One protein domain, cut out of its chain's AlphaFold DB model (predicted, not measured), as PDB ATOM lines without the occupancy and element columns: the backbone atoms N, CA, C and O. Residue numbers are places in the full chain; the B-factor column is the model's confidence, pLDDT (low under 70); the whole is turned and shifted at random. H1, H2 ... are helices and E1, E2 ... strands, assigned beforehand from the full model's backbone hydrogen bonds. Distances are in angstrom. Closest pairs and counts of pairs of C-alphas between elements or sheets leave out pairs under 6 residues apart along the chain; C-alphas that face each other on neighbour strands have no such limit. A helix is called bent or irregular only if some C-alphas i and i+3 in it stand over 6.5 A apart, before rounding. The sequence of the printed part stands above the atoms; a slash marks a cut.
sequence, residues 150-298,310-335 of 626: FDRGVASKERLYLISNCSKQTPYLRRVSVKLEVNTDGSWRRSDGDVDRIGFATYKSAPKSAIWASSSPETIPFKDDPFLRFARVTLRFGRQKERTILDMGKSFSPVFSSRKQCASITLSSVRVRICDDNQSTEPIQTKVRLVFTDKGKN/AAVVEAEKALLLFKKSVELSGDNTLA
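What this domain is: This is residues 150 to 298 and 310 to 335 of the 626 residues of an uncharacterized protein of Tuber melanosporum (strain Mel28) (UniProt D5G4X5). A small closed barrel of six strands, E2, E3, E4, E5, E7 and E8, has the long helix H3 along its outside, in a sheet that curls round it with the extra strands E1 and E6. A two-stranded arm of E1 and the second part of the long, bent strand E3 leads away from the ring to the small helix H2 and to residues 213 to 218, which stick out free. The printed part has 175 residues with three named helices and eight named strands, in the order E1 H1 E2 E3 H2 E4 E5 E6 E7 E8 H3, and the class is mixed, helices and strands. The neighbour strands are antiparallel throughout. The whole is compact, with a radius of gyration of the C-alphas of 17.4 A, yet elongated in outline, spanning 61 by 32 by 31 A.

How they stand to each other: Round the ring of the closed barrel run E2, residues 176 to 184, E3, residues 187 to 207, E4, residues 230 to 237, E5, residues 243 to 249, E7, residues 262 to 275, and E8, residues 284 to 294, then back to E2. E2 and E3 form a hairpin, with N 182 and O 189 at 2.9 A. E3 bends by 99 degrees at residue 194 and is staggered: it pairs with E2 over residues 187 to 194, with E4 over 195 to 201, and with E1, residues 159 to 169, over 198 to 207. N 199 and O 234 are 2.8 A apart between E3 and E4, and N 162 and O 204 are 2.9 A apart between E1 and E3. E4 and E5 are a hairpin at 159 degrees between their directions, with N 233 and O 246 at 2.8 A. E5 and E7 have N 245 and O 273 at 2.8 A, and E7 bends by 100 degrees at residue 269. E6, residues 255 to 259, E7 and E8 are a meander, each strand the antiparallel neighbour of the one before, with N 257 and O 264 at 2.9 A and N 267 and O 288 at 2.8 A. E8 and E2 close the ring, with N 179 and O 291 at 2.9 A. H3, residues 310 to 327, is on the barrel and outside it, at a height over the sheet of 6.0 A, slantwise to the strands at 44 degrees to E2 on the local plane. Its closest C-alphas to E7 are Val 312 and Ala 263, 5.1 A apart. H1, residues 171 to 174, is also outside the barrel, and is close to H3 but not clearly touching, with the C-alphas of Pro 171 and Glu 314 at 6.6 A. H2, residues 208 to 213, is on the barrel, its closest C-alpha pair with E1 being Lys 208 and Arg 159 at 5.2 A; H2 and H3 are apart. In H2 and H3 every O i to N i+4 pair is within hydrogen-bond range, and H1 is too short for one.

Where its parts are: E3 is the longest strand, 41.4 A from C-alpha 187 at (188.292, 202.022, 254.499) to C-alpha 207. E8 measures 30.0 A, E1 29.2 A, E7 27.8 A, E2 25.7 A, E4 22.3 A, E5 19.3 A and E6 14.0 A. E1 begins at C-alpha 159, (164.780, 209.856, 225.876). H3 measures 25.8 A and ends at C-alpha 327, (169.962, 223.415, 243.995); H2 measures 8.6 A and H1 5.6 A.

The domain as a whole: The two C-alphas farthest apart, those of Ser 215 and Asn 298, are 61.1 A apart. Residues 299 to 309 are not printed, and C-alphas 298 and 310 are 12.7 A apart across this cut, in the link from E8 to H3. The link from H2 to E4, residues 214 to 229, is long. The mean pLDDT of the printed part is 81.5; 30 residues are under 70, among them 150 to 157, 171 to 174 and 276 to 280.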
ATOM      1  N   PHE A 150     173.522 210.766 225.412       62.72
ATOM      2  CA  PHE A 150     173.621 209.930 226.603       62.72
ATOM      3  C   PHE A 150     175.073 209.831 227.089       62.72
ATOM      4  O   PHE A 150     175.894 209.129 226.498       62.72
ATOM      5  N   ASP A 151     175.381 210.517 228.187       49.91
ATOM      6  CA  ASP A 151     176.415 210.055 229.118       49.91
ATOM      7  C   ASP A 151     175.828 208.881 229.922       49.91
ATOM      8  O   ASP A 151     174.623 208.860 230.170       49.91
ATOM      9  N   ARG A 152     176.654 207.894 230.294       50.28
ATOM     10  CA  ARG A 152     176.192 206.603 230.843       50.28
ATOM     11  C   ARG A 152     175.392 206.795 232.147       50.28
ATOM     12  O   ARG A 152     175.427 207.870 232.748       50.28
ATOM     13  N   GLY A 153     174.665 205.770 232.589       47.94
ATOM     14  CA  GLY A 153     173.874 205.832 233.826       47.94
ATOM     15  C   GLY A 153     172.788 206.919 233.807       47.94
ATOM     16  O   GLY A 153     172.947 207.966 234.447       47.94
ATOM     17  N   VAL A 154     171.745 206.664 233.005       53.66
ATOM     18  CA  VAL A 154     170.340 207.068 233.205       53.66
ATOM     19  C   VAL A 154     169.480 205.936 232.601       53.66
ATOM     20  O   VAL A 154     169.908 205.320 231.626       53.66
ATOM     21  N   ALA A 155     168.292 205.637 233.133       46.47
ATOM     22  CA  ALA A 155     167.543 204.421 232.772       46.47
ATOM     23  C   ALA A 155     167.110 204.318 231.287       46.47
ATOM     24  O   ALA A 155     167.332 203.296 230.633       46.47
ATOM     25  N   SER A 156     166.485 205.363 230.731       58.38
ATOM     26  CA  SER A 156     165.713 205.224 229.485       58.38
ATOM     27  C   SER A 156     166.498 205.540 228.203       58.38
ATOM     28  O   SER A 156     166.924 206.672 227.957       58.38
ATOM     29  N   LYS A 157     166.586 204.546 227.305       69.12
ATOM     30  CA  LYS A 157     167.083 204.705 225.922       69.12
ATOM     31  C   LYS A 157     166.114 205.485 225.019       69.12
ATOM     32  O   LYS A 157     166.520 205.918 223.938       69.12
ATOM     33  N   GLU A 158     164.859 205.676 225.429       75.81
ATOM     34  CA  GLU A 158     163.802 206.338 224.642       75.81
ATOM     35  C   GLU A 158     163.891 207.869 224.677       75.81
ATOM     36  O   GLU A 158     163.243 208.560 223.890       75.81
ATOM     37  N   ARG A 159     164.696 208.421 225.590       80.12
ATOM     38  CA  ARG A 159     164.780 209.856 225.876       80.12
ATOM     39  C   ARG A 159     166.076 210.448 225.320       80.12
ATOM     40  O   ARG A 159     167.068 209.742 225.118       80.12
ATOM     41  N   LEU A 160     166.068 211.746 225.028       84.06
ATOM     42  CA  LEU A 160     167.269 212.512 224.701       84.06
ATOM     43  C   LEU A 160     167.569 213.482 225.839       84.06
ATOM     44  O   LEU A 160     166.708 214.259 226.249       84.06
ATOM     45  N   TYR A 161     168.807 213.443 226.314       85.19
ATOM     46  CA  TYR A 161     169.304 214.270 227.404       85.19
ATOM     47  C   TYR A 161     170.138 215.430 226.863       85.19
ATOM     48  O   TYR A 161     170.897 215.264 225.903       85.19
ATOM     49  N   LEU A 162     170.018 216.598 227.494       87.31
ATOM     50  CA  LEU A 162     170.904 217.735 227.262       87.31
ATOM     51  C   LEU A 162     171.385 218.351 228.572       87.31
ATOM     52  O   LEU A 162     170.636 218.438 229.541       87.31
ATOM     53  N   ILE A 163     172.636 218.812 228.599       88.94
ATOM     54  CA  ILE A 163     173.138 219.680 229.669       88.94
ATOM     55  C   ILE A 163     172.410 221.026 229.557       88.94
ATOM     56  O   ILE A 163     172.477 221.668 228.504       88.94
ATOM     57  N   SER A 164     171.745 221.454 230.628       89.69
ATOM     58  CA  SER A 164     171.042 222.740 230.742       89.69
ATOM     59  C   SER A 164     171.908 223.790 231.449       89.69
ATOM     60  O   SER A 164     172.030 224.928 230.985       89.69
ATOM     61  N   ASN A 165     172.601 223.380 232.514       92.06
ATOM     62  CA  ASN A 165     173.518 224.210 233.291       92.06
ATOM     63  C   ASN A 165     174.905 223.565 233.352       92.06
ATOM     64  O   ASN A 165     175.009 222.356 233.548       92.06
ATOM     65  N   CYS A 166     175.985 224.349 233.248       92.31
ATOM     66  CA  CYS A 166     177.341 223.822 233.415       92.31
ATOM     67  C   CYS A 166     178.319 224.769 234.125       92.31
ATOM     68  O   CYS A 166     178.211 225.997 234.085       92.31
ATOM     69  N   SER A 167     179.359 224.198 234.729       91.62
ATOM     70  CA  SER A 167     180.511 224.910 235.286       91.62
ATOM     71  C   SER A 167     181.766 224.029 235.253       91.62
ATOM     72  O   SER A 167     181.705 222.815 235.086       91.62
ATOM     73  N   LYS A 168     182.936 224.660 235.372       88.94
ATOM     74  CA  LYS A 168     184.249 224.001 235.399       88.94
ATOM     75  C   LYS A 168     185.177 224.740 236.353       88.94
ATOM     76  O   LYS A 168     185.358 225.956 236.227       88.94
ATOM     77  N   GLN A 169     185.784 224.030 237.295       86.69
ATOM     78  CA  GLN A 169     186.889 224.496 238.135       86.69
ATOM     79  C   GLN A 169     188.160 223.711 237.796       86.69
ATOM     80  O   GLN A 169     188.102 222.553 237.393       86.69
ATOM     81  N   THR A 170     189.310 224.374 237.912       82.81
ATOM     82  CA  THR A 170     190.631 223.854 237.529       82.81
ATOM     83  C   THR A 170     191.628 224.117 238.665       82.81
ATOM     84  O   THR A 170     192.400 225.077 238.576       82.81
ATOM     85  N   PRO A 171     191.567 223.355 239.774       67.94
ATOM     86  CA  PRO A 171     192.313 223.677 240.994       67.94
ATOM     87  C   PRO A 171     193.838 223.573 240.820       67.94
ATOM     88  O   PRO A 171     194.568 224.404 241.361       67.94
ATOM     89  N   TYR A 172     194.327 222.645 239.987       61.25
ATOM     90  CA  TYR A 172     195.763 222.467 239.715       61.25
ATOM     91  C   TYR A 172     196.485 223.739 239.231       61.25
ATOM     92  O   TYR A 172     197.662 223.922 239.537       61.25
ATOM     93  N   LEU A 173     195.782 224.654 238.547       55.62
ATOM     94  CA  LEU A 173     196.329 225.929 238.060       55.62
ATOM     95  C   LEU A 173     196.583 226.968 239.174       55.62
ATOM     96  O   LEU A 173     197.003 228.083 238.875       55.62
ATOM     97  N   ARG A 174     196.276 226.663 240.443       60.94
ATOM     98  CA  ARG A 174     196.221 227.647 241.544       60.94
ATOM     99  C   ARG A 174     197.111 227.327 242.747       60.94
ATOM    100  O   ARG A 174     196.821 227.776 243.849       60.94
ATOM    101  N   ARG A 175     198.208 226.586 242.542       76.62
ATOM    102  CA  ARG A 175     199.086 226.066 243.617       76.62
ATOM    103  C   ARG A 175     198.363 225.106 244.582       76.62
ATOM    104  O   ARG A 175     198.767 224.988 245.729       76.62
ATOM    105  N   VAL A 176     197.322 224.408 244.126       85.69
ATOM    106  CA  VAL A 176     196.538 223.459 244.939       85.69
ATOM    107  C   VAL A 176     196.640 222.046 244.349       85.69
ATOM    108  O   VAL A 176     196.624 221.871 243.129       85.69
ATOM    109  N   SER A 177     196.806 221.047 245.218       88.69
ATOM    110  CA  SER A 177     196.613 219.613 244.954       88.69
ATOM    111  C   SER A 177     195.215 219.241 245.422       88.69
ATOM    112  O   SER A 177     194.741 219.784 246.420       88.69
ATOM    113  N   VAL A 178     194.537 218.358 244.694       91.56
ATOM    114  CA  VAL A 178     193.196 217.890 245.055       91.56
ATOM    115  C   VAL A 178     193.162 216.390 244.861       91.56
ATOM    116  O   VAL A 178     193.202 215.918 243.730       91.56
ATOM    117  N   LYS A 179     193.087 215.641 245.957       91.25
ATOM    118  CA  LYS A 179     193.009 214.180 245.919       91.25
ATOM    119  C   LYS A 179     191.570 213.710 246.050       91.25
ATOM    120  O   LYS A 179     190.813 214.261 246.853       91.25
ATOM    121  N   LEU A 180     191.223 212.681 245.282       92.25
ATOM    122  CA  LEU A 180     190.000 211.915 245.482       92.25
ATOM    123  C   LEU A 180     190.267 210.784 246.479       92.25
ATOM    124  O   LEU A 180     191.154 209.956 246.270       92.25
ATOM    125  N   GLU A 181     189.466 210.737 247.536       91.94
ATOM    126  CA  GLU A 181     189.354 209.601 248.444       91.94
ATOM    127  C   GLU A 181     187.931 209.033 248.364       91.94
ATOM    128  O   GLU A 181     186.952 209.777 248.435       91.94
ATOM    129  N   VAL A 182     187.813 207.716 248.214       89.75
ATOM    130  CA  VAL A 182     186.542 206.982 248.128       89.75
ATOM    131  C   VAL A 182     186.480 206.020 249.307       89.75
ATOM    132  O   VAL A 182     187.468 205.352 249.614       89.75
ATOM    133  N   ASN A 183     185.348 205.965 250.003       88.44
ATOM    134  CA  ASN A 183     185.135 204.977 251.048       88.44
ATOM    135  C   ASN A 183     184.657 203.657 250.424       88.44
ATOM    136  O   ASN A 183     183.742 203.648 249.605       88.44
ATOM    137  N   THR A 184     185.272 202.553 250.813       82.19
ATOM    138  CA  THR A 184     184.930 201.188 250.384       82.19
ATOM    139  C   THR A 184     185.212 200.280 251.567       82.19
ATOM    140  O   THR A 184     186.305 200.370 252.136       82.19
ATOM    141  N   ASP A 185     184.262 199.436 251.965       74.94
ATOM    142  CA  ASP A 185     184.468 198.477 253.065       74.94
ATOM    143  C   ASP A 185     184.847 199.188 254.390       74.94
ATOM    144  O   ASP A 185     185.689 198.742 255.165       74.94
ATOM    145  N   GLY A 186     184.314 200.401 254.600       77.00
ATOM    146  CA  GLY A 186     184.673 201.308 255.700       77.00
ATOM    147  C   GLY A 186     186.038 202.006 255.561       77.00
ATOM    148  O   GLY A 186     186.230 203.091 256.120       77.00
ATOM    149  N   SER A 187     186.966 201.454 254.778       83.44
ATOM    150  CA  SER A 187     188.292 202.022 254.499       83.44
ATOM    151  C   SER A 187     188.235 203.212 253.528       83.44
ATOM    152  O   SER A 187     187.370 203.274 252.660       83.44
ATOM    153  N   TRP A 188     189.161 204.173 253.643       86.31
ATOM    154  CA  TRP A 188     189.323 205.255 252.658       86.31
ATOM    155  C   TRP A 188     190.438 204.906 251.668       86.31
ATOM    156  O   TRP A 188     191.617 205.058 251.991       86.31
ATOM    157  N   ARG A 189     190.070 204.476 250.457       84.56
ATOM    158  CA  ARG A 189     191.005 204.285 249.338       84.56
ATOM    159  C   ARG A 189     191.228 205.613 248.602       84.56
ATOM    160  O   ARG A 189     190.403 206.526 248.680       84.56
ATOM    161  N   ARG A 190     192.356 205.742 247.902       76.38
ATOM    162  CA  ARG A 190     192.742 206.927 247.112       76.38
ATOM    163  C   ARG A 190     192.736 206.599 245.626       76.38
ATOM    164  O   ARG A 190     193.055 205.476 245.262       76.38
ATOM    165  N   SER A 191     192.457 207.601 244.794       69.56
ATOM    166  CA  SER A 191     193.052 207.644 243.455       69.56
ATOM    167  C   SER A 191     194.466 208.218 243.578       69.56
ATOM    168  O   SER A 191     194.684 209.190 244.312       69.56
ATOM    169  N   ASP A 192     195.423 207.639 242.857       65.31
ATOM    170  CA  ASP A 192     196.800 208.143 242.797       65.31
ATOM    171  C   ASP A 192     196.913 209.452 241.993       65.31
ATOM    172  O   ASP A 192     197.890 210.195 242.125       65.31
ATOM    173  N   GLY A 193     195.878 209.780 241.210       78.06
ATOM    174  CA  GLY A 193     195.778 210.996 240.413       78.06
ATOM    175  C   GLY A 193     195.410 212.255 241.212       78.06
ATOM    176  O   GLY A 193     194.488 212.281 242.028       78.06
ATOM    177  N   ASP A 194     196.090 213.358 240.899       86.88
ATOM    178  CA  ASP A 194     195.722 214.711 241.335       86.88
ATOM    179  C   ASP A 194     194.603 215.248 240.409       86.88
ATOM    180  O   ASP A 194     194.774 215.309 239.186       86.88
ATOM    181  N   VAL A 195     193.452 215.640 240.965       88.62
ATOM    182  CA  VAL A 195     192.289 216.131 240.202       88.62
ATOM    183  C   VAL A 195     192.621 217.471 239.532       88.62
ATOM    184  O   VAL A 195     192.777 218.502 240.192       88.62
ATOM    185  N   ASP A 196     192.682 217.488 238.198       86.31
ATOM    186  CA  ASP A 196     192.972 218.689 237.404       86.31
ATOM    187  C   ASP A 196     191.701 219.484 237.064       86.31
ATOM    188  O   ASP A 196     191.732 220.712 236.941       86.31
ATOM    189  N   ARG A 197     190.551 218.813 236.955       88.62
ATOM    190  CA  ARG A 197     189.265 219.439 236.630       88.62
ATOM    191  C   ARG A 197     188.153 218.877 237.498       88.62
ATOM    192  O   ARG A 197     188.033 217.668 237.654       88.62
ATOM    193  N   ILE A 198     187.305 219.786 237.970       91.88
ATOM    194  CA  ILE A 198     185.993 219.491 238.543       91.88
ATOM    195  C   ILE A 198     184.970 220.155 237.617       91.88
ATOM    196  O   ILE A 198     184.849 221.385 237.583       91.88
ATOM    197  N   GLY A 199     184.320 219.355 236.778       91.88
ATOM    198  CA  GLY A 199     183.161 219.751 235.983       91.88
ATOM    199  C   GLY A 199     181.882 219.603 236.799       91.88
ATOM    200  O   GLY A 199     181.785 218.697 237.617       91.88
ATOM    201  N   PHE A 200     180.916 220.482 236.566       92.62
ATOM    202  CA  PHE A 200     179.584 220.449 237.170       92.62
ATOM    203  C   PHE A 200     178.560 220.577 236.041       92.62
ATOM    204  O   PHE A 200     178.720 221.459 235.190       92.62
ATOM    205  N   ALA A 201     177.533 219.733 236.028       90.81
ATOM    206  CA  ALA A 201     176.464 219.753 235.039       90.81
ATOM    207  C   ALA A 201     175.113 219.384 235.666       90.81
ATOM    208  O   ALA A 201     175.031 218.475 236.491       90.81
ATOM    209  N   THR A 202     174.047 220.056 235.230       89.69
ATOM    210  CA  THR A 202     172.668 219.577 235.409       89.69
ATOM    211  C   THR A 202     171.984 219.508 234.046       89.69
ATOM    212  O   THR A 202     172.445 220.133 233.081       89.69
ATOM    213  N   TYR A 203     170.951 218.676 233.935       86.44
ATOM    214  CA  TYR A 203     170.399 218.230 232.658       86.44
ATOM    215  C   TYR A 203     168.887 218.452 232.593       86.44
ATOM    216  O   TYR A 203     168.227 218.605 233.617       86.44
ATOM    217  N   LYS A 204     168.353 218.438 231.373       87.25
ATOM    218  CA  LYS A 204     166.924 218.281 231.066       87.25
ATOM    219  C   LYS A 204     166.763 217.221 229.977       87.25
ATOM    220  O   LYS A 204     167.747 216.867 229.320       87.25
ATOM    221  N   SER A 205     165.551 216.711 229.776       86.00
ATOM    222  CA  SER A 205     165.290 215.709 228.735       86.00
ATOM    223  C   SER A 205     163.940 215.887 228.045       86.00
ATOM    224  O   SER A 205     163.046 216.561 228.556       86.00
ATOM    225  N   ALA A 206     163.807 215.249 226.886       85.75
ATOM    226  CA  ALA A 206     162.542 215.049 226.193       85.75
ATOM    227  C   ALA A 206     162.492 213.620 225.607       85.75
ATOM    228  O   ALA A 206     163.544 213.070 225.255       85.75
ATOM    229  N   PRO A 207     161.307 212.991 225.478       83.12
ATOM    230  CA  PRO A 207     161.152 211.750 224.719       83.12
ATOM    231  C   PRO A 207     161.578 211.939 223.257       83.12
ATOM    232  O   PRO A 207     161.249 212.956 222.644       83.12
ATOM    233  N   LYS A 208     162.256 210.953 222.659       85.69
ATOM    234  CA  LYS A 208     162.626 210.998 221.232       85.69
ATOM    235  C   LYS A 208     161.394 211.060 220.331       85.69
ATOM    236  O   LYS A 208     161.394 211.821 219.373       85.69
ATOM    237  N   SER A 209     160.331 210.336 220.679       82.62
ATOM    238  CA  SER A 209     159.021 210.414 220.017       82.62
ATOM    239  C   SER A 209     158.454 211.839 220.010       82.62
ATOM    240  O   SER A 209     158.028 212.315 218.964       82.62
ATOM    241  N   ALA A 210     158.525 212.555 221.135       83.75
ATOM    242  CA  ALA A 210     158.079 213.946 221.231       83.75
ATOM    243  C   ALA A 210     158.970 214.919 220.432       83.75
ATOM    244  O   ALA A 210     158.459 215.883 219.874       83.75
ATOM    245  N   ILE A 211     160.282 214.665 220.335       86.50
ATOM    246  CA  ILE A 211     161.188 215.445 219.471       86.50
ATOM    247  C   ILE A 211     160.836 215.240 217.989       86.50
ATOM    248  O   ILE A 211     160.782 216.215 217.243       86.50
ATOM    249  N   TRP A 212     160.564 213.997 217.578       84.31
ATOM    250  CA  TRP A 212     160.166 213.659 216.207       84.31
ATOM    251  C   TRP A 212     158.793 214.220 215.823       84.31
ATOM    252  O   TRP A 212     158.638 214.742 214.725       84.31
ATOM    253  N   ALA A 213     157.809 214.138 216.722       84.88
ATOM    254  CA  ALA A 213     156.452 214.629 216.484       84.88
ATOM    255  C   ALA A 213     156.319 216.164 216.566       84.88
ATOM    256  O   ALA A 213     155.295 216.710 216.155       84.88
ATOM    257  N   SER A 214     157.319 216.878 217.100       84.69
ATOM    258  CA  SER A 214     157.250 218.334 217.259       84.69
ATOM    259  C   SER A 214     157.430 219.056 215.924       84.69
ATOM    260  O   SER A 214     158.530 219.110 215.363       84.69
ATOM    261  N   SER A 215     156.354 219.684 215.450       80.88
ATOM    262  CA  SER A 215     156.361 220.511 214.241       80.88
ATOM    263  C   SER A 215     157.365 221.665 214.333       80.88
ATOM    264  O   SER A 215     158.099 221.884 213.375       80.88
ATOM    265  N   SER A 216     157.499 222.318 215.494       81.06
ATOM    266  CA  SER A 216     158.471 223.401 215.714       81.06
ATOM    267  C   SER A 216     159.560 223.025 216.737       81.06
ATOM    268  O   SER A 216     159.284 222.271 217.675       81.06
ATOM    269  N   PRO A 217     160.811 223.503 216.611       80.75
ATOM    270  CA  PRO A 217     161.863 223.231 217.595       80.75
ATOM    271  C   PRO A 217     161.624 223.836 218.987       80.75
ATOM    272  O   PRO A 217     161.942 223.205 219.993       80.75
ATOM    273  N   GLU A 218     161.043 225.031 219.073       81.94
ATOM    274  CA  GLU A 218     160.768 225.742 220.330       81.94
ATOM    275  C   GLU A 218     159.645 225.115 221.170       81.94
ATOM    276  O   GLU A 218     159.573 225.369 222.370       81.94
ATOM    277  N   THR A 219     158.806 224.261 220.573       81.50
ATOM    278  CA  THR A 219     157.753 223.516 221.285       81.50
ATOM    279  C   THR A 219     158.239 222.190 221.879       81.50
ATOM    280  O   THR A 219     157.469 221.519 222.563       81.50
ATOM    281  N   ILE A 220     159.503 221.799 221.663       83.38
ATOM    282  CA  ILE A 220     160.057 220.543 222.192       83.38
ATOM    283  C   ILE A 220     160.191 220.637 223.727       83.38
ATOM    284  O   ILE A 220     160.971 221.454 224.228       83.38
ATOM    285  N   PRO A 221     159.487 219.792 224.508       72.56
ATOM    286  CA  PRO A 221     159.364 219.964 225.951       72.56
ATOM    287  C   PRO A 221     160.578 219.405 226.708       72.56
ATOM    288  O   PRO A 221     160.490 218.371 227.371       72.56
ATOM    289  N   PHE A 222     161.713 220.109 226.651       83.69
ATOM    290  CA  PHE A 222     162.871 219.836 227.509       83.69
ATOM    291  C   PHE A 222     162.576 220.224 228.965       83.69
ATOM    292  O   PHE A 222     162.887 221.326 229.423       83.69
ATOM    293  N   LYS A 223     161.954 219.291 229.686       82.62
ATOM    294  CA  LYS A 223     161.559 219.411 231.094       82.62
ATOM    295  C   LYS A 223     162.605 218.768 232.014       82.62
ATOM    296  O   LYS A 223     163.541 218.098 231.564       82.62
ATOM    297  N   ASP A 224     162.446 218.997 233.310       74.81
ATOM    298  CA  ASP A 224     163.180 218.253 234.333       74.81
ATOM    299  C   ASP A 224     162.694 216.796 234.299       74.81
ATOM    300  O   ASP A 224     161.502 216.535 234.127       74.81
ATOM    301  N   ASP A 225     163.627 215.851 234.383       69.06
ATOM    302  CA  ASP A 225     163.357 214.431 234.172       69.06
ATOM    303  C   ASP A 225     163.361 213.696 235.524       69.06
ATOM    304  O   ASP A 225     164.394 213.711 236.197       69.06
ATOM    305  N   PRO A 226     162.264 213.026 235.926       63.84
ATOM    306  CA  PRO A 226     162.195 212.341 237.213       63.84
ATOM    307  C   PRO A 226     163.090 211.100 237.321       63.84
ATOM    308  O   PRO A 226     163.286 210.598 238.425       63.84
ATOM    309  N   PHE A 227     163.658 210.604 236.219       64.81
ATOM    310  CA  PHE A 227     164.722 209.601 236.250       64.81
ATOM    311  C   PHE A 227     166.098 210.257 236.463       64.81
ATOM    312  O   PHE A 227     166.958 209.688 237.141       64.81
ATOM    313  N   LEU A 228     166.303 211.486 235.963       68.94
ATOM    314  CA  LEU A 228     167.545 212.260 236.101       68.94
ATOM    315  C   LEU A 228     167.506 213.151 237.355       68.94
ATOM    316  O   LEU A 228     167.582 214.379 237.314       68.94
ATOM    317  N   ARG A 229     167.442 212.476 238.502       72.81
ATOM    318  CA  ARG A 229     167.313 213.031 239.864       72.81
ATOM    319  C   ARG A 229     168.584 213.713 240.387       72.81
ATOM    320  O   ARG A 229     168.633 214.135 241.540       72.81
ATOM    321  N   PHE A 230     169.630 213.774 239.562       79.44
ATOM    322  CA  PHE A 230     171.008 213.983 239.990       79.44
ATOM    323  C   PHE A 230     171.666 215.188 239.309       79.44
ATOM    324  O   PHE A 230     171.637 215.340 238.087       79.44
ATOM    325  N   ALA A 231     172.361 216.003 240.096       87.19
ATOM    326  CA  ALA A 231     173.428 216.854 239.592       87.19
ATOM    327  C   ALA A 231     174.690 216.011 239.367       87.19
ATOM    328  O   ALA A 231     175.106 215.269 240.258       87.19
ATOM    329  N   ARG A 232     175.331 216.163 238.203       88.44
ATOM    330  CA  ARG A 232     176.533 215.406 237.838       88.44
ATOM    331  C   ARG A 232     177.788 216.236 238.069       88.44
ATOM    332  O   ARG A 232     177.913 217.355 237.566       88.44
ATOM    333  N   VAL A 233     178.754 215.667 238.780       91.50
ATOM    334  CA  VAL A 233     180.102 216.223 238.930       91.50
ATOM    335  C   VAL A 233     181.120 215.278 238.311       91.50
ATOM    336  O   VAL A 233     181.188 214.103 238.652       91.50
ATOM    337  N   THR A 234     181.927 215.796 237.388       90.25
ATOM    338  CA  THR A 234     182.958 215.030 236.676       90.25
ATOM    339  C   THR A 234     184.336 215.440 237.171       90.25
ATOM    340  O   THR A 234     184.757 216.584 236.982       90.25
ATOM    341  N   LEU A 235     185.055 214.500 237.768       90.56
ATOM    342  CA  LEU A 235     186.457 214.635 238.141       90.56
ATOM    343  C   LEU A 235     187.335 214.105 237.002       90.56
ATOM    344  O   LEU A 235     186.972 213.140 236.333       90.56
ATOM    345  N   ARG A 236     188.494 214.725 236.778       88.00
ATOM    346  CA  ARG A 236     189.513 214.255 235.825       88.00
ATOM    347  C   ARG A 236     190.899 214.365 236.445       88.00
ATOM    348  O   ARG A 236     191.193 215.352 237.121       88.00
ATOM    349  N   PHE A 237     191.754 213.398 236.136       86.06
ATOM    350  CA  PHE A 237     193.089 213.243 236.703       86.06
ATOM    351  C   PHE A 237     194.171 213.583 235.659       86.06
ATOM    352  O   PHE A 237     194.568 212.781 234.816       86.06
ATOM    353  N   GLY A 238     194.624 214.840 235.653       77.06
ATOM    354  CA  GLY A 238     195.708 215.312 234.781       77.06
ATOM    355  C   GLY A 238     195.508 215.041 233.278       77.06
ATOM    356  O   GLY A 238     194.607 215.593 232.635       77.06
ATOM    357  N   ARG A 239     196.403 214.231 232.689       68.69
ATOM    358  CA  ARG A 239     196.345 213.816 231.273       68.69
ATOM    359  C   ARG A 239     195.460 212.583 231.024       68.69
ATOM    360  O   ARG A 239     195.106 212.388 229.866       68.69
ATOM    361  N   GLN A 240     195.077 211.817 232.053       67.69
ATOM    362  CA  GLN A 240     194.306 210.576 231.897       67.69
ATOM    363  C   GLN A 240     192.962 210.817 231.185       67.69
ATOM    364  O   GLN A 240     192.384 211.913 231.230       67.69
ATOM    365  N   LYS A 241     192.505 209.775 230.481       65.44
ATOM    366  CA  LYS A 241     191.192 209.705 229.820       65.44
ATOM    367  C   LYS A 241     190.080 209.439 230.840       65.44
ATOM    368  O   LYS A 241     189.023 210.072 230.737       65.44
ATOM    369  N   GLU A 242     190.404 208.604 231.831       68.81
ATOM    370  CA  GLU A 242     189.643 208.277 233.037       68.81
ATOM    371  C   GLU A 242     189.008 209.503 233.706       68.81
ATOM    372  O   GLU A 242     189.628 210.565 233.888       68.81
ATOM    373  N   ARG A 243     187.744 209.342 234.099       83.25
ATOM    374  CA  ARG A 243     186.949 210.324 234.832       83.25
ATOM    375  C   ARG A 243     186.151 209.617 235.913       83.25
ATOM    376  O   ARG A 243     185.358 208.733 235.604       83.25
ATOM    377  N   THR A 244     186.264 210.061 237.162       87.56
ATOM    378  CA  THR A 244     185.252 209.704 238.164       87.56
ATOM    379  C   THR A 244     184.042 210.604 237.963       87.56
ATOM    380  O   THR A 244     184.174 211.829 237.905       87.56
ATOM    381  N   ILE A 245     182.859 210.010 237.881       88.50
ATOM    382  CA  ILE A 245     181.590 210.727 237.866       88.50
ATOM    383  C   ILE A 245     180.895 210.521 239.215       88.50
ATOM    384  O   ILE A 245     180.876 209.419 239.765       88.50
ATOM    385  N   LEU A 246     180.376 211.623 239.746       89.81
ATOM    386  CA  LEU A 246     179.669 211.734 241.012       89.81
ATOM    387  C   LEU A 246     178.252 212.236 240.723       89.81
ATOM    388  O   LEU A 246     178.079 213.392 240.334       89.81
ATOM    389  N   ASP A 247     177.260 211.373 240.907       87.12
ATOM    390  CA  ASP A 247     175.842 211.686 240.734       87.12
ATOM    391  C   ASP A 247     175.206 211.961 242.109       87.12
ATOM    392  O   ASP A 247     175.230 211.118 243.010       87.12
ATOM    393  N   MET A 248     174.696 213.186 242.295       86.62
ATOM    394  CA  MET A 248     174.273 213.742 243.590       86.62
ATOM    395  C   MET A 248     172.803 214.163 243.549       86.62
ATOM    396  O   MET A 248     172.443 215.035 242.757       86.62
ATOM    397  N   GLY A 249     171.960 213.562 244.390       79.81
ATOM    398  CA  GLY A 249     170.520 213.844 244.421       79.81
ATOM    399  C   GLY A 249     170.168 215.205 245.033       79.81
ATOM    400  O   GLY A 249     171.004 215.846 245.670       79.81
ATOM    401  N   LYS A 250     168.913 215.647 244.896       79.06
ATOM    402  CA  LYS A 250     168.453 216.946 245.437       79.06
ATOM    403  C   LYS A 250     168.473 217.024 246.974       79.06
ATOM    404  O   LYS A 250     168.514 218.113 247.537       79.06
ATOM    405  N   SER A 251     168.508 215.874 247.653       73.31
ATOM    406  CA  SER A 251     168.654 215.743 249.113       73.31
ATOM    407  C   SER A 251     170.064 216.063 249.650       73.31
ATOM    408  O   SER A 251     170.289 216.113 250.861       73.31
ATOM    409  N   PHE A 252     171.042 216.230 248.759       81.69
ATOM    410  CA  PHE A 252     172.455 216.068 249.075       81.69
ATOM    411  C   PHE A 252     173.109 217.292 249.742       81.69
ATOM    412  O   PHE A 252     173.161 218.386 249.179       81.69
ATOM    413  N   SER A 253     173.726 217.089 250.913       85.94
ATOM    414  CA  SER A 253     174.407 218.147 251.675       85.94
ATOM    415  C   SER A 253     175.927 217.908 251.785       85.94
ATOM    416  O   SER A 253     176.354 217.005 252.510       85.94
ATOM    417  N   PRO A 254     176.777 218.692 251.086       90.50
ATOM    418  CA  PRO A 254     178.233 218.542 251.143       90.50
ATOM    419  C   PRO A 254     178.814 219.083 252.460       90.50
ATOM    420  O   PRO A 254     178.689 220.270 252.774       90.50
ATOM    421  N   VAL A 255     179.520 218.231 253.206       93.06
ATOM    422  CA  VAL A 255     180.129 218.578 254.501       93.06
ATOM    423  C   VAL A 255     181.533 219.146 254.291       93.06
ATOM    424  O   VAL A 255     182.437 218.452 253.824       93.06
ATOM    425  N   PHE A 256     181.739 220.406 254.666       94.69
ATOM    426  CA  PHE A 256     183.031 221.086 254.572       94.69
ATOM    427  C   PHE A 256     183.814 221.020 255.888       94.69
ATOM    428  O   PHE A 256     183.252 221.223 256.961       94.69
ATOM    429  N   SER A 257     185.127 220.806 255.809       93.38
ATOM    430  CA  SER A 257     186.039 220.968 256.949       93.38
ATOM    431  C   SER A 257     187.384 221.549 256.510       93.38
ATOM    432  O   SER A 257     187.900 221.211 255.446       93.38
ATOM    433  N   SER A 258     187.980 222.415 257.334       89.50
ATOM    434  CA  SER A 258     189.238 223.104 257.015       89.50
ATOM    435  C   SER A 258     190.232 223.100 258.174       89.50
ATOM    436  O   SER A 258     189.867 223.295 259.331       89.50
ATOM    437  N   ARG A 259     191.513 222.945 257.839       81.31
ATOM    438  CA  ARG A 259     192.701 223.122 258.687       81.31
ATOM    439  C   ARG A 259     193.652 224.115 257.989       81.31
ATOM    440  O   ARG A 259     193.454 224.444 256.824       81.31
ATOM    441  N   LYS A 260     194.696 224.600 258.675       77.19
ATOM    442  CA  LYS A 260     195.500 225.776 258.247       77.19
ATOM    443  C   LYS A 260     195.989 225.793 256.780       77.19
ATOM    444  O   LYS A 260     196.085 226.877 256.218       77.19
ATOM    445  N   GLN A 261     196.305 224.639 256.181       79.81
ATOM    446  CA  GLN A 261     196.830 224.496 254.803       79.81
ATOM    447  C   GLN A 261     196.089 223.413 253.983       79.81
ATOM    448  O   GLN A 261     196.595 222.906 252.980       79.81
ATOM    449  N   CYS A 262     194.916 222.981 254.456       87.19
ATOM    450  CA  CYS A 262     194.179 221.853 253.888       87.19
ATOM    451  C   CYS A 262     192.678 222.019 254.133       87.19
ATOM    452  O   CYS A 262     192.266 222.327 255.248       87.19
ATOM    453  N   ALA A 263     191.856 221.770 253.121       92.88
ATOM    454  CA  ALA A 263     190.407 221.687 253.269       92.88
ATOM    455  C   ALA A 263     189.889 220.400 252.638       92.88
ATOM    456  O   ALA A 263     190.484 219.876 251.700       92.88
ATOM    457  N   SER A 264     188.766 219.889 253.131       94.00
ATOM    458  CA  SER A 264     188.106 218.747 252.520       94.00
ATOM    459  C   SER A 264     186.600 218.932 252.424       94.00
ATOM    460  O   SER A 264     185.966 219.501 253.314       94.00
ATOM    461  N   ILE A 265     186.047 218.442 251.317       95.44
ATOM    462  CA  ILE A 265     184.611 218.350 251.077       95.44
ATOM    463  C   ILE A 265     184.269 216.868 251.142       95.44
ATOM    464  O   ILE A 265     184.725 216.094 250.301       95.44
ATOM    465  N   THR A 266     183.510 216.473 252.160       94.38
ATOM    466  CA  THR A 266     182.971 215.119 252.297       94.38
ATOM    467  C   THR A 266     181.576 215.070 251.687       94.38
ATOM    468  O   THR A 266     180.749 215.957 251.894       94.38
ATOM    469  N   LEU A 267     181.348 214.025 250.907       91.44
ATOM    470  CA  LEU A 267     180.207 213.798 250.041       91.44
ATOM    471  C   LEU A 267     179.577 212.468 250.474       91.44
ATOM    472  O   LEU A 267     180.178 211.419 250.259       91.44
ATOM    473  N   SER A 268     178.426 212.492 251.145       87.00
ATOM    474  CA  SER A 268     177.816 211.287 251.735       87.00
ATOM    475  C   SER A 268     176.736 210.693 250.835       87.00
ATOM    476  O   SER A 268     175.887 211.429 250.350       87.00
ATOM    477  N   SER A 269     176.738 209.368 250.666       79.94
ATOM    478  CA  SER A 269     175.733 208.627 249.881       79.94
ATOM    479  C   SER A 269     175.633 209.071 248.412       79.94
ATOM    480  O   SER A 269     174.573 208.998 247.793       79.94
ATOM    481  N   VAL A 270     176.754 209.521 247.842       85.75
ATOM    482  CA  VAL A 270     176.885 209.883 246.424       85.75
ATOM    483  C   VAL A 270     177.014 208.614 245.577       85.75
ATOM    484  O   VAL A 270     177.691 207.671 245.991       85.75
ATOM    485  N   ARG A 271     176.389 208.581 244.393       85.12
ATOM    486  CA  ARG A 271     176.608 207.508 243.411       85.12
ATOM    487  C   ARG A 271     177.913 207.795 242.667       85.12
ATOM    488  O   ARG A 271     178.066 208.853 242.059       85.12
ATOM    489  N   VAL A 272     178.872 206.880 242.770       86.19
ATOM    490  CA  VAL A 272     180.239 207.001 242.252       86.19
ATOM    491  C   VAL A 272     180.446 205.976 241.155       86.19
ATOM    492  O   VAL A 272     180.175 204.795 241.347       86.19
ATOM    493  N   ARG A 273     180.990 206.407 240.022       82.56
ATOM    494  CA  ARG A 273     181.395 205.516 238.931       82.56
ATOM    495  C   ARG A 273     182.684 206.006 238.291       82.56
ATOM    496  O   ARG A 273     182.956 207.209 238.290       82.56
ATOM    497  N   ILE A 274     183.463 205.091 237.735       81.31
ATOM    498  CA  ILE A 274     184.680 205.405 236.982       81.31
ATOM    499  C   ILE A 274     184.388 205.158 235.504       81.31
ATOM    500  O   ILE A 274     183.817 204.128 235.152       81.31
ATOM    501  N   CYS A 275     184.731 206.120 234.648       70.62
ATOM    502  CA  CYS A 275     184.484 206.071 233.211       70.62
ATOM    503  C   CYS A 275     185.775 206.341 232.429       70.62
ATOM    504  O   CYS A 275     186.340 207.435 232.514       70.62
ATOM    505  N   ASP A 276     186.175 205.377 231.608       67.00
ATOM    506  CA  ASP A 276     187.156 205.528 230.535       67.00
ATOM    507  C   ASP A 276     186.451 205.720 229.186       67.00
ATOM    508  O   ASP A 276     185.231 205.587 229.080       67.00
ATOM    509  N   ASP A 277     187.207 206.022 228.126       58.78
ATOM    510  CA  ASP A 277     186.642 206.312 226.796       58.78
ATOM    511  C   ASP A 277     185.705 205.193 226.277       58.78
ATOM    512  O   ASP A 277     184.700 205.489 225.630       58.78
ATOM    513  N   ASN A 278     185.988 203.924 226.611       56.91
ATOM    514  CA  ASN A 278     185.219 202.757 226.152       56.91
ATOM    515  C   ASN A 278     184.397 202.051 227.249       56.91
ATOM    516  O   ASN A 278     183.437 201.344 226.927       56.91
ATOM    517  N   GLN A 279     184.715 202.232 228.533       63.22
ATOM    518  CA  GLN A 279     184.127 201.465 229.643       63.22
ATOM    519  C   GLN A 279     183.648 202.373 230.780       63.22
ATOM    520  O   GLN A 279     184.133 203.483 230.963       63.22
ATOM    521  N   SER A 280     182.668 201.901 231.547       68.06
ATOM    522  CA  SER A 280     182.247 202.526 232.799       68.06
ATOM    523  C   SER A 280     181.957 201.428 233.795       68.06
ATOM    524  O   SER A 280     181.308 200.451 233.427       68.06
ATOM    525  N   THR A 281     182.383 201.616 235.039       73.19
ATOM    526  CA  THR A 281     181.909 200.786 236.146       73.19
ATOM    527  C   THR A 281     180.414 201.001 236.350       73.19
ATOM    528  O   THR A 281     179.855 202.038 235.964       73.19
ATOM    529  N   GLU A 282     179.791 200.048 237.031       72.94
ATOM    530  CA  GLU A 282     178.500 200.257 237.676       72.94
ATOM    531  C   GLU A 282     178.616 201.345 238.771       72.94
ATOM    532  O   GLU A 282     179.719 201.604 239.283       72.94
ATOM    533  N   PRO A 283     177.519 202.060 239.085       76.88
ATOM    534  CA  PRO A 283     177.537 203.197 240.000       76.88
ATOM    535  C   PRO A 283     177.351 202.776 241.466       76.88
ATOM    536  O   PRO A 283     176.226 202.676 241.953       76.88
ATOM    537  N   ILE A 284     178.450 202.619 242.208       78.25
ATOM    538  CA  ILE A 284     178.413 202.290 243.641       78.25
ATOM    539  C   ILE A 284     177.969 203.498 244.484       78.25
ATOM    540  O   ILE A 284     178.508 204.598 244.345       78.25
ATOM    541  N   GLN A 285     177.011 203.325 245.401       80.38
ATOM    542  CA  GLN A 285     176.663 204.385 246.355       80.38
ATOM    543  C   GLN A 285     177.601 204.346 247.568       80.38
ATOM    544  O   GLN A 285     177.645 203.358 248.298       80.38
ATOM    545  N   THR A 286     178.341 205.430 247.821       85.00
ATOM    546  CA  THR A 286     179.275 205.480 248.958       85.00
ATOM    547  C   THR A 286     179.568 206.908 249.450       85.00
ATOM    548  O   THR A 286     178.933 207.884 249.049       85.00
ATOM    549  N   LYS A 287     180.511 207.040 250.388       90.06
ATOM    550  CA  LYS A 287     181.065 208.307 250.871       90.06
ATOM    551  C   LYS A 287     182.333 208.640 250.085       90.06
ATOM    552  O   LYS A 287     183.231 207.814 249.962       90.06
ATOM    553  N   VAL A 288     182.435 209.869 249.603       91.94
ATOM    554  CA  VAL A 288     183.604 210.413 248.897       91.94
ATOM    555  C   VAL A 288     184.164 211.597 249.677       91.94
ATOM    556  O   VAL A 288     183.437 212.291 250.383       91.94
ATOM    557  N   ARG A 289     185.466 211.852 249.563       93.25
ATOM    558  CA  ARG A 289     186.119 213.037 250.112       93.25
ATOM    559  C   ARG A 289     187.084 213.626 249.087       93.25
ATOM    560  O   ARG A 289     188.002 212.957 248.627       93.25
ATOM    561  N   LEU A 290     186.891 214.899 248.751       94.06
ATOM    562  CA  LEU A 290     187.861 215.684 247.987       94.06
ATOM    563  C   LEU A 290     188.765 216.431 248.964       94.06
ATOM    564  O   LEU A 290     188.273 217.263 249.724       94.06
ATOM    565  N   VAL A 291     190.067 216.140 248.949       93.19
ATOM    566  CA  VAL A 291     191.062 216.730 249.860       93.19
ATOM    567  C   VAL A 291     191.939 217.724 249.104       93.19
ATOM    568  O   VAL A 291     192.773 217.333 248.291       93.19
ATOM    569  N   PHE A 292     191.758 219.010 249.390       92.75
ATOM    570  CA  PHE A 292     192.490 220.135 248.819       92.75
ATOM    571  C   PHE A 292     193.692 220.466 249.717       92.75
ATOM    572  O   PHE A 292     193.506 220.733 250.904       92.75
ATOM    573  N   THR A 293     194.911 220.508 249.173       90.12
ATOM    574  CA  THR A 293     196.141 220.875 249.906       90.12
ATOM    575  C   THR A 293     196.981 221.901 249.145       90.12
ATOM    576  O   THR A 293     197.004 221.912 247.912       90.12
ATOM    577  N   ASP A 294     197.666 222.796 249.863       87.25
ATOM    578  CA  ASP A 294     198.571 223.769 249.240       87.25
ATOM    579  C   ASP A 294     199.832 223.062 248.700       87.25
ATOM    580  O   ASP A 294     200.535 222.358 249.426       87.25
ATOM    581  N   LYS A 295     200.160 223.259 247.415       82.81
ATOM    582  CA  LYS A 295     201.374 222.708 246.794       82.81
ATOM    583  C   LYS A 295     202.597 223.443 247.337       82.81
ATOM    584  O   LYS A 295     202.849 224.593 246.981       82.81
ATOM    585  N   GLY A 296     203.365 222.753 248.181       65.94
ATOM    586  CA  GLY A 296     204.498 223.270 248.962       65.94
ATOM    587  C   GLY A 296     205.752 223.691 248.182       65.94
ATOM    588  O   GLY A 296     206.859 223.335 248.576       65.94
ATOM    589  N   LYS A 297     205.612 224.465 247.099       56.72
ATOM    590  CA  LYS A 297     206.715 225.161 246.420       56.72
ATOM    591  C   LYS A 297     206.358 226.628 246.160       56.72
ATOM    592  O   LYS A 297     205.863 226.988 245.100       56.72
ATOM    593  N   ASN A 298     206.625 227.454 247.172       45.88
ATOM    594  CA  ASN A 298     207.306 228.743 247.019       45.88
ATOM    595  C   ASN A 298     207.858 229.159 248.393       45.88
ATOM    596  O   ASN A 298     207.148 229.742 249.212       45.88
ATOM    597  N   ALA A 310     195.278 228.800 249.949       86.06
ATOM    598  CA  ALA A 310     194.752 228.697 248.590       86.06
ATOM    599  C   ALA A 310     193.893 227.435 248.424       86.06
ATOM    600  O   ALA A 310     192.847 227.489 247.776       86.06
ATOM    601  N   ALA A 311     194.274 226.337 249.078       88.69
ATOM    602  CA  ALA A 311     193.484 225.117 249.173       88.69
ATOM    603  C   ALA A 311     192.112 225.352 249.818       88.69
ATOM    604  O   ALA A 311     191.102 224.923 249.262       88.69
ATOM    605  N   VAL A 312     192.053 226.089 250.935       89.19
ATOM    606  CA  VAL A 312     190.783 226.462 251.587       89.19
ATOM    607  C   VAL A 312     189.926 227.309 250.639       89.19
ATOM    608  O   VAL A 312     188.756 227.008 250.423       89.19
ATOM    609  N   VAL A 313     190.525 228.316 250.002       88.69
ATOM    610  CA  VAL A 313     189.846 229.237 249.078       88.69
ATOM    611  C   VAL A 313     189.359 228.554 247.786       88.69
ATOM    612  O   VAL A 313     188.344 228.962 247.223       88.69
ATOM    613  N   GLU A 314     190.038 227.517 247.284       90.44
ATOM    614  CA  GLU A 314     189.537 226.718 246.154       90.44
ATOM    615  C   GLU A 314     188.489 225.684 246.572       90.44
ATOM    616  O   GLU A 314     187.538 225.470 245.815       90.44
ATOM    617  N   ALA A 315     188.605 225.104 247.768       91.94
ATOM    618  CA  ALA A 315     187.595 224.210 248.323       91.94
ATOM    619  C   ALA A 315     186.270 224.946 248.591       91.94
ATOM    620  O   ALA A 315     185.213 224.422 248.266       91.94
ATOM    621  N   GLU A 316     186.296 226.189 249.075       91.94
ATOM    622  CA  GLU A 316     185.087 227.018 249.237       91.94
ATOM    623  C   GLU A 316     184.392 227.309 247.896       91.94
ATOM    624  O   GLU A 316     183.167 227.240 247.793       91.94
ATOM    625  N   LYS A 317     185.165 227.561 246.830       91.75
ATOM    626  CA  LYS A 317     184.621 227.742 245.470       91.75
ATOM    627  C   LYS A 317     184.030 226.451 244.909       91.75
ATOM    628  O   LYS A 317     183.033 226.517 244.194       91.75
ATOM    629  N   ALA A 318     184.617 225.301 245.234       92.94
ATOM    630  CA  ALA A 318     184.063 224.003 244.868       92.94
ATOM    631  C   ALA A 318     182.783 223.711 245.668       92.94
ATOM    632  O   ALA A 318     181.785 223.322 245.075       92.94
ATOM    633  N   LEU A 319     182.768 223.977 246.978       94.06
ATOM    634  CA  LEU A 319     181.608 223.815 247.861       94.06
ATOM    635  C   LEU A 319     180.397 224.629 247.384       94.06
ATOM    636  O   LEU A 319     179.292 224.097 247.324       94.06
ATOM    637  N   LEU A 320     180.607 225.892 246.999       93.56
ATOM    638  CA  LEU A 320     179.553 226.736 246.431       93.56
ATOM    639  C   LEU A 320     178.989 226.150 245.127       93.56
ATOM    640  O   LEU A 320     177.789 226.226 244.890       93.56
ATOM    641  N   LEU A 321     179.835 225.538 244.294       94.06
ATOM    642  CA  LEU A 321     179.399 224.874 243.065       94.06
ATOM    643  C   LEU A 321     178.697 223.543 243.325       94.06
ATOM    644  O   LEU A 321     177.748 223.243 242.610       94.06
ATOM    645  N   PHE A 322     179.107 222.776 244.338       93.38
ATOM    646  CA  PHE A 322     178.376 221.591 244.784       93.38
ATOM    647  C   PHE A 322     176.952 221.975 245.193       93.38
ATOM    648  O   PHE A 322     176.004 221.447 244.619       93.38
ATOM    649  N   LYS A 323     176.805 222.964 246.088       92.94
ATOM    650  CA  LYS A 323     175.501 223.483 246.527       92.94
ATOM    651  C   LYS A 323     174.653 223.997 245.358       92.94
ATOM    652  O   LYS A 323     173.606 223.416 245.094       92.94
ATOM    653  N   LYS A 324     175.165 224.946 244.559       92.62
ATOM    654  CA  LYS A 324     174.449 225.462 243.373       92.62
ATOM    655  C   LYS A 324     174.078 224.378 242.356       92.62
ATOM    656  O   LYS A 324     173.085 224.529 241.657       92.62
ATOM    657  N   SER A 325     174.846 223.292 242.237       91.19
ATOM    658  CA  SER A 325     174.497 222.201 241.313       91.19
ATOM    659  C   SER A 325     173.378 221.319 241.865       91.19
ATOM    660  O   SER A 325     172.498 220.946 241.102       91.19
ATOM    661  N   VAL A 326     173.370 221.033 243.172       89.69
ATOM    662  CA  VAL A 326     172.268 220.320 243.847       89.69
ATOM    663  C   VAL A 326     170.985 221.157 243.832       89.69
ATOM    664  O   VAL A 326     169.926 220.644 243.486       89.69
ATOM    665  N   GLU A 327     171.077 222.459 244.105       88.62
ATOM    666  CA  GLU A 327     169.962 223.415 243.995       88.62
ATOM    667  C   GLU A 327     169.354 223.425 242.576       88.62
ATOM    668  O   GLU A 327     168.134 223.426 242.425       88.62
ATOM    669  N   LEU A 328     170.204 223.354 241.540       87.56
ATOM    670  CA  LEU A 328     169.832 223.281 240.117       87.56
ATOM    671  C   LEU A 328     169.597 221.849 239.589       87.56
ATOM    672  O   LEU A 328     169.532 221.657 238.367       87.56
ATOM    673  N   SER A 329     169.510 220.842 240.465       83.94
ATOM    674  CA  SER A 329     169.058 219.500 240.078       83.94
ATOM    675  C   SER A 329     167.539 219.489 239.887       83.94
ATOM    676  O   SER A 329     166.806 220.222 240.564       83.94
ATOM    677  N   GLY A 330     167.072 218.679 238.933       74.56
ATOM    678  CA  GLY A 330     165.646 218.549 238.645       74.56
ATOM    679  C   GLY A 330     164.878 218.073 239.874       74.56
ATOM    680  O   GLY A 330     165.410 217.327 240.698       74.56
ATOM    681  N   ASP A 331     163.634 218.523 240.032       73.62
ATOM    682  CA  ASP A 331     162.811 218.028 241.132       73.62
ATOM    683  C   ASP A 331     162.578 216.520 241.002       73.62
ATOM    684  O   ASP A 331     162.159 216.016 239.961       73.62
ATOM    685  N   ASN A 332     162.809 215.798 242.097       75.56
ATOM    686  CA  ASN A 332     162.477 214.383 242.217       75.56
ATOM    687  C   ASN A 332     160.956 214.253 242.433       75.56
ATOM    688  O   ASN A 332     160.481 213.969 243.531       75.56
ATOM    689  N   THR A 333     160.180 214.567 241.393       74.00
ATOM    690  CA  THR A 333     158.710 214.687 241.434       74.00
ATOM    691  C   THR A 333     158.027 213.372 241.798       74.00
ATOM    692  O   THR A 333     157.041 213.371 242.535       74.00
ATOM    693  N   LEU A 334     158.609 212.263 241.333       77.69
ATOM    694  CA  LEU A 334     158.219 210.884 241.624       77.69
ATOM    695  C   LEU A 334     158.750 210.372 242.977       77.69
ATOM    696  O   LEU A 334     158.355 209.294 243.412       77.69
ATOM    697  N   ALA A 335     159.602 211.151 243.656       77.06
ATOM    698  CA  ALA A 335     160.200 210.857 244.961       77.06
ATOM    699  C   ALA A 335     160.926 209.495 245.046       77.06
ATOM    700  O   ALA A 335     160.868 208.816 246.070       77.06
TER     701      ALA A 335